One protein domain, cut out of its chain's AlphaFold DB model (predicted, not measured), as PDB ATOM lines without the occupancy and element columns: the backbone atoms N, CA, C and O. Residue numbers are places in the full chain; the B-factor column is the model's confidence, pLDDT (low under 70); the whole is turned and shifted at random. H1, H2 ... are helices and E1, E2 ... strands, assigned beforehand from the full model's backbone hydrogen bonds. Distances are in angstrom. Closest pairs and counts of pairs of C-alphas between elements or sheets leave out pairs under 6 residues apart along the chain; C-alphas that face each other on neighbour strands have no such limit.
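What this domain is: This is residues 137 to 206 of the 730 residues of an uncharacterized protein of Planoprotostelium fungivorum (UniProt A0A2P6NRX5). One strongly twisted, curled sheet of five strands makes the body, with the short helix H1 grazing it and a long stretch without a named element, residues 137 to 150, leading into its longest strand, E1. The 70 printed residues hold, in chain order, E1, E2, E3, H1, E4 and E5; the sheet runs E3, E2, E1, E4, E5, all antiparallel, and the class is mostly strand. The whole is compact, with a radius of gyration of the C-alphas of 11.5 A, and only just elongated, spanning 34 by 22 by 21 A.

How they stand to each other: E1, residues 151 to 160, is antiparallel to E4, residues 192 to 199, at 147 degrees; N 154 and O 198 are 2.8 A apart, within hydrogen-bond range. E4 bends by 58 degrees at residue 195. On the other side of E1, E2, residues 163 to 167, forms a hairpin with it, with N 165 and O 158 at 2.8 A. E2 and the edge strand E3, residues 173 to 175, form a hairpin, with N 166 and O 174 at 2.9 A; E1, E2 and E3 are a meander, each strand the antiparallel neighbour of the one before. E4 and the other edge strand, E5, residues 202 to 205, form a hairpin, with N 204 and O 197 at 2.8 A. H1, residues 185 to 191, only grazes the sheet; its closest C-alphas to E1 are those of Asn 191 and Cys 160, 5.5 A apart. In H1, 0 of 3 O i to N i+4 pairs and 1 of 4 O i to N i+3 pairs are within hydrogen-bond range. E3 and E5 are apart.

Where its parts are: E1 is 25.5 A long from C-alpha 151 at (85.761, 178.629, 82.197), E4 20.0 A, E2 13.2 A, H1 11.6 A, E3 6.9 A, and E5 10.1 A, ending at C-alpha 205 at (98.690, 185.453, 85.808).

The domain as a whole: The C-alphas farthest apart, of Gly 150 and Gly 179, are 34.8 A apart. The printed part has no cut and no long link. Its mean pLDDT is 72.6, with residues 137 to 151, 178 to 180 and 184 to 191 under 70.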
ATOM      1  N   TYR A 137      90.333 175.567  89.353       43.88
ATOM      2  CA  TYR A 137      91.109 174.363  89.666       43.88
ATOM      3  C   TYR A 137      92.281 174.223  88.700       43.88
ATOM      4  O   TYR A 137      92.098 174.405  87.493       43.88
ATOM      5  N   VAL A 138      93.458 173.862  89.223       45.88
ATOM      6  CA  VAL A 138      94.663 173.631  88.416       45.88
ATOM      7  C   VAL A 138      95.109 172.173  88.521       45.88
ATOM      8  O   VAL A 138      95.702 171.758  89.514       45.88
ATOM      9  N   TYR A 139      94.824 171.402  87.473       52.59
ATOM     10  CA  TYR A 139      95.251 170.019  87.301       52.59
ATOM     11  C   TYR A 139      96.483 169.979  86.397       52.59
ATOM     12  O   TYR A 139      96.397 170.191  85.185       52.59
ATOM     13  N   TYR A 140      97.642 169.672  86.982       49.66
ATOM     14  CA  TYR A 140      98.872 169.468  86.215       49.66
ATOM     15  C   TYR A 140      98.768 168.228  85.318       49.66
ATOM     16  O   TYR A 140      99.096 168.300  84.138       49.66
ATOM     17  N   THR A 141      98.258 167.112  85.851       45.12
ATOM     18  CA  THR A 141      98.078 165.830  85.141       45.12
ATOM     19  C   THR A 141      97.124 165.924  83.950       45.12
ATOM     20  O   THR A 141      97.415 165.379  82.888       45.12
ATOM     21  N   GLU A 142      96.016 166.652  84.096       55.03
ATOM     22  CA  GLU A 142      94.961 166.793  83.086       55.03
ATOM     23  C   GLU A 142      94.835 168.254  82.635       55.03
ATOM     24  O   GLU A 142      93.881 168.955  82.968       55.03
ATOM     25  N   VAL A 143      95.812 168.722  81.850       52.69
ATOM     26  CA  VAL A 143      95.973 170.146  81.486       52.69
ATOM     27  C   VAL A 143      94.737 170.773  80.811       52.69
ATOM     28  O   VAL A 143      94.529 171.983  80.899       52.69
ATOM     29  N   THR A 144      93.885 169.966  80.183       54.22
ATOM     30  CA  THR A 144      92.625 170.392  79.549       54.22
ATOM     31  C   THR A 144      91.459 170.594  80.528       54.22
ATOM     32  O   THR A 144      90.417 171.099  80.118       54.22
ATOM     33  N   ARG A 145      91.608 170.217  81.808       56.69
ATOM     34  CA  ARG A 145      90.613 170.418  82.883       56.69
ATOM     35  C   ARG A 145      90.896 171.636  83.767       56.69
ATOM     36  O   ARG A 145      90.137 171.892  84.703       56.69
ATOM     37  N   ASN A 146      91.962 172.391  83.497       65.88
ATOM     38  CA  ASN A 146      92.228 173.635  84.216       65.88
ATOM     39  C   ASN A 146      91.058 174.608  84.021       65.88
ATOM     40  O   ASN A 146      90.570 174.799  82.906       65.88
ATOM     41  N   THR A 147      90.598 175.230  85.105       62.44
ATOM     42  CA  THR A 147      89.472 176.170  85.060       62.44
ATOM     43  C   THR A 147      89.757 177.439  85.841       62.44
ATOM     44  O   THR A 147      90.372 177.400  86.901       62.44
ATOM     45  N   CYS A 148      89.248 178.568  85.350       65.06
ATOM     46  CA  CYS A 148      89.207 179.824  86.093       65.06
ATOM     47  C   CYS A 148      87.803 180.430  86.013       65.06
ATOM     48  O   CYS A 148      87.293 180.658  84.912       65.06
ATOM     49  N   LYS A 149      87.162 180.680  87.168       67.12
ATOM     50  CA  LYS A 149      85.782 181.202  87.259       67.12
ATOM     51  C   LYS A 149      84.809 180.399  86.374       67.12
ATOM     52  O   LYS A 149      84.032 180.954  85.599       67.12
ATOM     53  N   GLY A 150      84.924 179.069  86.438       63.25
ATOM     54  CA  GLY A 150      84.117 178.103  85.678       63.25
ATOM     55  C   GLY A 150      84.435 177.958  84.181       63.25
ATOM     56  O   GLY A 150      83.871 177.079  83.535       63.25
ATOM     57  N   ARG A 151      85.333 178.769  83.602       69.88
ATOM     58  CA  ARG A 151      85.761 178.629  82.197       69.88
ATOM     59  C   ARG A 151      86.944 177.677  82.079       69.88
ATOM     60  O   ARG A 151      87.863 177.776  82.885       69.88
ATOM     61  N   LEU A 152      86.950 176.825  81.052       75.00
ATOM     62  CA  LEU A 152      88.121 176.025  80.678       75.00
ATOM     63  C   LEU A 152      89.263 176.936  80.205       75.00
ATOM     64  O   LEU A 152      89.048 177.868  79.426       75.00
ATOM     65  N   CYS A 153      90.471 176.639  80.669       79.50
ATOM     66  CA  CYS A 153      91.713 177.304  80.294       79.50
ATOM     67  C   CYS A 153      92.806 176.236  80.113       79.50
ATOM     68  O   CYS A 153      92.682 175.129  80.627       79.50
ATOM     69  N   ASN A 154      93.891 176.553  79.414       82.25
ATOM     70  CA  ASN A 154      95.070 175.689  79.303       82.25
ATOM     71  C   ASN A 154      96.242 176.297  80.088       82.25
ATOM     72  O   ASN A 154      96.325 177.520  80.218       82.25
ATOM     73  N   LEU A 155      97.181 175.471  80.568       81.00
ATOM     74  CA  LEU A 155      98.466 175.983  81.062       81.00
ATOM     75  C   LEU A 155      99.189 176.692  79.909       81.00
ATOM     76  O   LEU A 155      99.452 176.082  78.873       81.00
ATOM     77  N   TYR A 156      99.497 177.976  80.091       89.31
ATOM     78  CA  TYR A 156     100.174 178.797  79.087       89.31
ATOM     79  C   TYR A 156     101.646 179.006  79.421       89.31
ATOM     80  O   TYR A 156     102.484 178.956  78.526       89.31
ATOM     81  N   LYS A 157     101.982 179.179  80.703       88.56
ATOM     82  CA  LYS A 157     103.356 179.405  81.164       88.56
ATOM     83  C   LYS A 157     103.616 178.669  82.467       88.56
ATOM     84  O   LYS A 157     102.816 178.755  83.399       88.56
ATOM     85  N   ILE A 158     104.757 177.996  82.545       85.62
ATOM     86  CA  ILE A 158     105.237 177.279  83.731       85.62
ATOM     87  C   ILE A 158     106.667 177.714  84.054       85.62
ATOM     88  O   ILE A 158     107.442 178.043  83.155       85.62
ATOM     89  N   LYS A 159     107.039 177.690  85.334       85.19
ATOM     90  CA  LYS A 159     108.428 177.814  85.779       85.19
ATOM     91  C   LYS A 159     108.876 176.490  86.368       85.19
ATOM     92  O   LYS A 159     108.279 176.021  87.332       85.19
ATOM     93  N   CYS A 160     109.929 175.935  85.794       85.19
ATOM     94  CA  CYS A 160     110.611 174.744  86.274       85.19
ATOM     95  C   CYS A 160     112.012 175.114  86.773       85.19
ATOM     96  O   CYS A 160     112.518 176.190  86.446       85.19
ATOM     97  N   ASP A 161     112.680 174.209  87.488       81.00
ATOM     98  CA  ASP A 161     114.050 174.432  87.993       81.00
ATOM     99  C   ASP A 161     115.047 174.846  86.900       81.00
ATOM    100  O   ASP A 161     115.955 175.642  87.135       81.00
ATOM    101  N   LYS A 162     114.871 174.307  85.686       81.25
ATOM    102  CA  LYS A 162     115.757 174.539  84.535       81.25
ATOM    103  C   LYS A 162     115.449 175.817  83.750       81.25
ATOM    104  O   LYS A 162     116.298 176.236  82.975       81.25
ATOM    105  N   GLY A 163     114.269 176.417  83.917       87.81
ATOM    106  CA  GLY A 163     113.832 177.547  83.097       87.81
ATOM    107  C   GLY A 163     112.325 177.804  83.142       87.81
ATOM    108  O   GLY A 163     111.543 177.036  83.706       87.81
ATOM    109  N   THR A 164     111.905 178.906  82.523       86.31
ATOM    110  CA  THR A 164     110.486 179.231  82.312       86.31
ATOM    111  C   THR A 164     110.089 178.792  80.910       86.31
ATOM    112  O   THR A 164     110.744 179.195  79.951       86.31
ATOM    113  N   TYR A 165     109.011 178.022  80.779       88.44
ATOM    114  CA  TYR A 165     108.519 177.504  79.502       88.44
ATOM    115  C   TYR A 165     107.127 178.061  79.185       88.44
ATOM    116  O   TYR A 165     106.316 178.264  80.091       88.44
ATOM    117  N   VAL A 166     106.846 178.288  77.900       87.12
ATOM    118  CA  VAL A 166     105.527 178.681  77.377       87.12
ATOM    119  C   VAL A 166     104.992 177.594  76.448       87.12
ATOM    120  O   VAL A 166     105.754 176.983  75.699       87.12
ATOM    121  N   SER A 167     103.684 177.354  76.518       86.12
ATOM    122  CA  SER A 167     102.962 176.392  75.689       86.12
ATOM    123  C   SER A 167     102.601 177.004  74.338       86.12
ATOM    124  O   SER A 167     101.962 178.060  74.270       86.12
ATOM    125  N   SER A 168     102.980 176.337  73.252       78.19
ATOM    126  CA  SER A 168     102.486 176.625  71.910       78.19
ATOM    127  C   SER A 168     101.115 175.980  71.673       78.19
ATOM    128  O   SER A 168     100.716 175.024  72.337       78.19
ATOM    129  N   THR A 169     100.375 176.467  70.674       70.38
ATOM    130  CA  THR A 169      99.031 175.955  70.342       70.38
ATOM    131  C   THR A 169      99.012 174.516  69.814       70.38
ATOM    132  O   THR A 169      97.944 173.914  69.751       70.38
ATOM    133  N   ASP A 170     100.168 173.945  69.469       73.62
ATOM    134  CA  ASP A 170     100.355 172.527  69.142       73.62
ATOM    135  C   ASP A 170     100.880 171.686  70.328       73.62
ATOM    136  O   ASP A 170     101.342 170.561  70.134       73.62
ATOM    137  N   GLY A 171     100.801 172.213  71.556       73.06
ATOM    138  CA  GLY A 171     101.057 171.482  72.801       73.06
ATOM    139  C   GLY A 171     102.533 171.256  73.141       73.06
ATOM    140  O   GLY A 171     102.836 170.404  73.976       73.06
ATOM    141  N   LYS A 172     103.458 171.985  72.503       81.50
ATOM    142  CA  LYS A 172     104.889 171.937  72.829       81.50
ATOM    143  C   LYS A 172     105.249 173.035  73.826       81.50
ATOM    144  O   LYS A 172     104.663 174.111  73.819       81.50
ATOM    145  N   TRP A 173     106.265 172.778  74.641       82.69
ATOM    146  CA  TRP A 173     106.756 173.717  75.646       82.69
ATOM    147  C   TRP A 173     108.142 174.234  75.262       82.69
ATOM    148  O   TRP A 173     109.087 173.447  75.206       82.69
ATOM    149  N   THR A 174     108.272 175.536  74.996       87.00
ATOM    150  CA  THR A 174     109.535 176.192  74.606       87.00
ATOM    151  C   THR A 174     110.040 177.144  75.684       87.00
ATOM    152  O   THR A 174     109.257 177.818  76.354       87.00
ATOM    153  N   GLU A 175     111.359 177.199  75.873       89.56
ATOM    154  CA  GLU A 175     111.977 178.004  76.928       89.56
ATOM    155  C   GLU A 175     112.016 179.504  76.576       89.56
ATOM    156  O   GLU A 175     112.517 179.916  75.530       89.56
ATOM    157  N   VAL A 176     111.522 180.348  77.485       85.44
ATOM    158  CA  VAL A 176     111.403 181.809  77.305       85.44
ATOM    159  C   VAL A 176     112.770 182.511  77.264       85.44
ATOM    160  O   VAL A 176     112.884 183.618  76.745       85.44
ATOM    161  N   SER A 177     113.822 181.869  77.780       80.38
ATOM    162  CA  SER A 177     115.198 182.391  77.833       80.38
ATOM    163  C   SER A 177     115.904 182.476  76.469       80.38
ATOM    164  O   SER A 177     116.990 183.047  76.383       80.38
ATOM    165  N   GLY A 178     115.314 181.910  75.408       62.41
ATOM    166  CA  GLY A 178     115.913 181.831  74.071       62.41
ATOM    167  C   GLY A 178     116.641 180.513  73.773       62.41
ATOM    168  O   GLY A 178     117.238 180.373  72.706       62.41
ATOM    169  N   GLY A 179     116.585 179.532  74.678       67.38
ATOM    170  CA  GLY A 179     117.027 178.167  74.398       67.38
ATOM    171  C   GLY A 179     116.046 177.416  73.489       67.38
ATOM    172  O   GLY A 179     114.869 177.286  73.814       67.38
ATOM    173  N   ASN A 180     116.537 176.809  72.400       69.06
ATOM    174  CA  ASN A 180     115.776 175.839  71.587       69.06
ATOM    175  C   ASN A 180     115.612 174.476  72.309       69.06
ATOM    176  O   ASN A 180     115.762 173.417  71.701       69.06
ATOM    177  N   GLN A 181     115.343 174.492  73.616       72.38
ATOM    178  CA  GLN A 181     115.063 173.300  74.413       72.38
ATOM    179  C   GLN A 181     113.552 173.130  74.561       72.38
ATOM    180  O   GLN A 181     112.867 173.974  75.139       72.38
ATOM    181  N   THR A 182     113.036 172.019  74.036       72.75
ATOM    182  CA  THR A 182     111.657 171.580  74.265       72.75
ATOM    183  C   THR A 182     111.618 170.576  75.407       72.75
ATOM    184  O   THR A 182     112.252 169.523  75.304       72.75
ATOM    185  N   ILE A 183     110.866 170.870  76.467       70.06
ATOM    186  CA  ILE A 183     110.657 169.941  77.587       70.06
ATOM    187  C   ILE A 183     109.540 168.937  77.252       70.06
ATOM    188  O   ILE A 183     108.544 169.296  76.621       70.06
ATOM    189  N   GLN A 184     109.718 167.665  77.629       68.38
ATOM    190  CA  GLN A 184     108.698 166.628  77.447       68.38
ATOM    191  C   GLN A 184     107.622 166.736  78.529       68.38
ATOM    192  O   GLN A 184     107.912 167.088  79.671       68.38
ATOM    193  N   MET A 185     106.381 166.373  78.191       57.50
ATOM    194  CA  MET A 185     105.237 166.461  79.113       57.50
ATOM    195  C   MET A 185     105.480 165.691  80.424       57.50
ATOM    196  O   MET A 185     105.068 166.134  81.489       57.50
ATOM    197  N   THR A 186     106.207 164.571  80.352       59.44
ATOM    198  CA  THR A 186     106.603 163.732  81.495       59.44
ATOM    199  C   THR A 186     107.456 164.458  82.528       59.44
ATOM    200  O   THR A 186     107.333 164.194  83.721       59.44
ATOM    201  N   ASP A 187     108.314 165.374  82.082       60.12
ATOM    202  CA  ASP A 187     109.297 166.036  82.941       60.12
ATOM    203  C   ASP A 187     108.632 167.155  83.762       60.12
ATOM    204  O   ASP A 187     109.073 167.475  84.869       60.12
ATOM    205  N   ILE A 188     107.521 167.698  83.246       59.50
ATOM    206  CA  ILE A 188     106.746 168.788  83.853       59.50
ATOM    207  C   ILE A 188     106.147 168.374  85.205       59.50
ATOM    208  O   ILE A 188     106.081 169.189  86.122       59.50
ATOM    209  N   TYR A 189     105.758 167.106  85.364       57.72
ATOM    210  CA  TYR A 189     105.024 166.621  86.542       57.72
ATOM    211  C   TYR A 189     105.822 166.579  87.852       57.72
ATOM    212  O   TYR A 189     105.240 166.289  88.892       57.72
ATOM    213  N   SER A 190     107.134 166.824  87.816       55.41
ATOM    214  CA  SER A 190     108.017 166.630  88.977       55.41
ATOM    215  C   SER A 190     108.608 167.916  89.558       55.41
ATOM    216  O   SER A 190     108.783 167.994  90.767       55.41
ATOM    217  N   ASN A 191     108.924 168.914  88.722       69.75
ATOM    218  CA  ASN A 191     109.739 170.072  89.122       69.75
ATOM    219  C   ASN A 191     109.279 171.387  88.453       69.75
ATOM    220  O   ASN A 191     110.111 172.197  88.042       69.75
ATOM    221  N   CYS A 192     107.966 171.587  88.276       74.38
ATOM    222  CA  CYS A 192     107.397 172.775  87.625       74.38
ATOM    223  C   CYS A 192     106.165 173.322  88.360       74.38
ATOM    224  O   CYS A 192     105.296 172.562  88.780       74.38
ATOM    225  N   ARG A 193     106.039 174.654  88.428       77.56
ATOM    226  CA  ARG A 193     104.839 175.365  88.903       77.56
ATOM    227  C   ARG A 193     104.207 176.197  87.789       77.56
ATOM    228  O   ARG A 193     104.919 176.765  86.958       77.56
ATOM    229  N   ALA A 194     102.885 176.313  87.785       77.06
ATOM    230  CA  ALA A 194     102.170 177.196  86.868       77.06
ATOM    231  C   ALA A 194     102.444 178.684  87.171       77.06
ATOM    232  O   ALA A 194     102.543 179.072  88.333       77.06
ATOM    233  N   LEU A 195     102.565 179.506  86.122       81.62
ATOM    234  CA  LEU A 195     102.635 180.971  86.214       81.62
ATOM    235  C   LEU A 195     101.430 181.645  85.550       81.62
ATOM    236  O   LEU A 195     100.866 182.564  86.127       81.62
ATOM    237  N   GLU A 196     101.045 181.203  84.348       85.94
ATOM    238  CA  GLU A 196      99.958 181.816  83.573       85.94
ATOM    239  C   GLU A 196      99.054 180.752  82.929       85.94
ATOM    240  O   GLU A 196      99.531 179.721  82.435       85.94
ATOM    241  N   LEU A 197      97.749 181.034  82.881       81.94
ATOM    242  CA  LEU A 197      96.727 180.248  82.184       81.94
ATOM    243  C   LEU A 197      96.215 181.005  80.953       81.94
ATOM    244  O   LEU A 197      95.929 182.195  81.042       81.94
ATOM    245  N   SER A 198      96.029 180.321  79.824       84.44
ATOM    246  CA  SER A 198      95.337 180.863  78.648       84.44
ATOM    247  C   SER A 198      93.898 180.357  78.626       84.44
ATOM    248  O   SER A 198      93.637 179.175  78.400       84.44
ATOM    249  N   CYS A 199      92.964 181.263  78.887       83.88
ATOM    250  CA  CYS A 199      91.530 181.068  78.719       83.88
ATOM    251  C   CYS A 199      91.100 181.612  77.343       83.88
ATOM    252  O   CYS A 199      91.820 182.410  76.741       83.88
ATOM    253  N   SER A 200      89.921 181.220  76.849       77.75
ATOM    254  CA  SER A 200      89.472 181.464  75.461       77.75
ATOM    255  C   SER A 200      89.549 182.914  74.955       77.75
ATOM    256  O   SER A 200      89.603 183.129  73.748       77.75
ATOM    257  N   ASP A 201      89.519 183.897  75.856       70.62
ATOM    258  CA  ASP A 201      89.530 185.333  75.569       70.62
ATOM    259  C   ASP A 201      90.671 186.119  76.252       70.62
ATOM    260  O   ASP A 201      90.801 187.317  76.006       70.62
ATOM    261  N   ARG A 202      91.505 185.488  77.099       81.50
ATOM    262  CA  ARG A 202      92.575 186.176  77.855       81.50
ATOM    263  C   ARG A 202      93.614 185.238  78.472       81.50
ATOM    264  O   ARG A 202      93.323 184.084  78.778       81.50
ATOM    265  N   ILE A 203      94.797 185.782  78.751       80.44
ATOM    266  CA  ILE A 203      95.795 185.170  79.642       80.44
ATOM    267  C   ILE A 203      95.563 185.691  81.074       80.44
ATOM    268  O   ILE A 203      95.173 186.845  81.252       80.44
ATOM    269  N   VAL A 204      95.770 184.836  82.076       76.62
ATOM    270  CA  VAL A 204      95.610 185.122  83.512       76.62
ATOM    271  C   VAL A 204      96.905 184.748  84.235       76.62
ATOM    272  O   VAL A 204      97.317 183.591  84.161       76.62
ATOM    273  N   ASP A 205      97.537 185.701  84.925       75.81
ATOM    274  CA  ASP A 205      98.690 185.453  85.808       75.81
ATOM    275  C   ASP A 205      98.210 184.893  87.163       75.81
ATOM    276  O   ASP A 205      97.114 185.215  87.630       75.81
ATOM    277  N   MET A 206      99.014 184.030  87.784       71.00
ATOM    278  CA  MET A 206      98.727 183.390  89.073       71.00
ATOM    279  C   MET A 206      99.698 183.778  90.200       71.00
ATOM    280  O   MET A 206      99.526 183.319  91.329       71.00
TER     281      MET A 206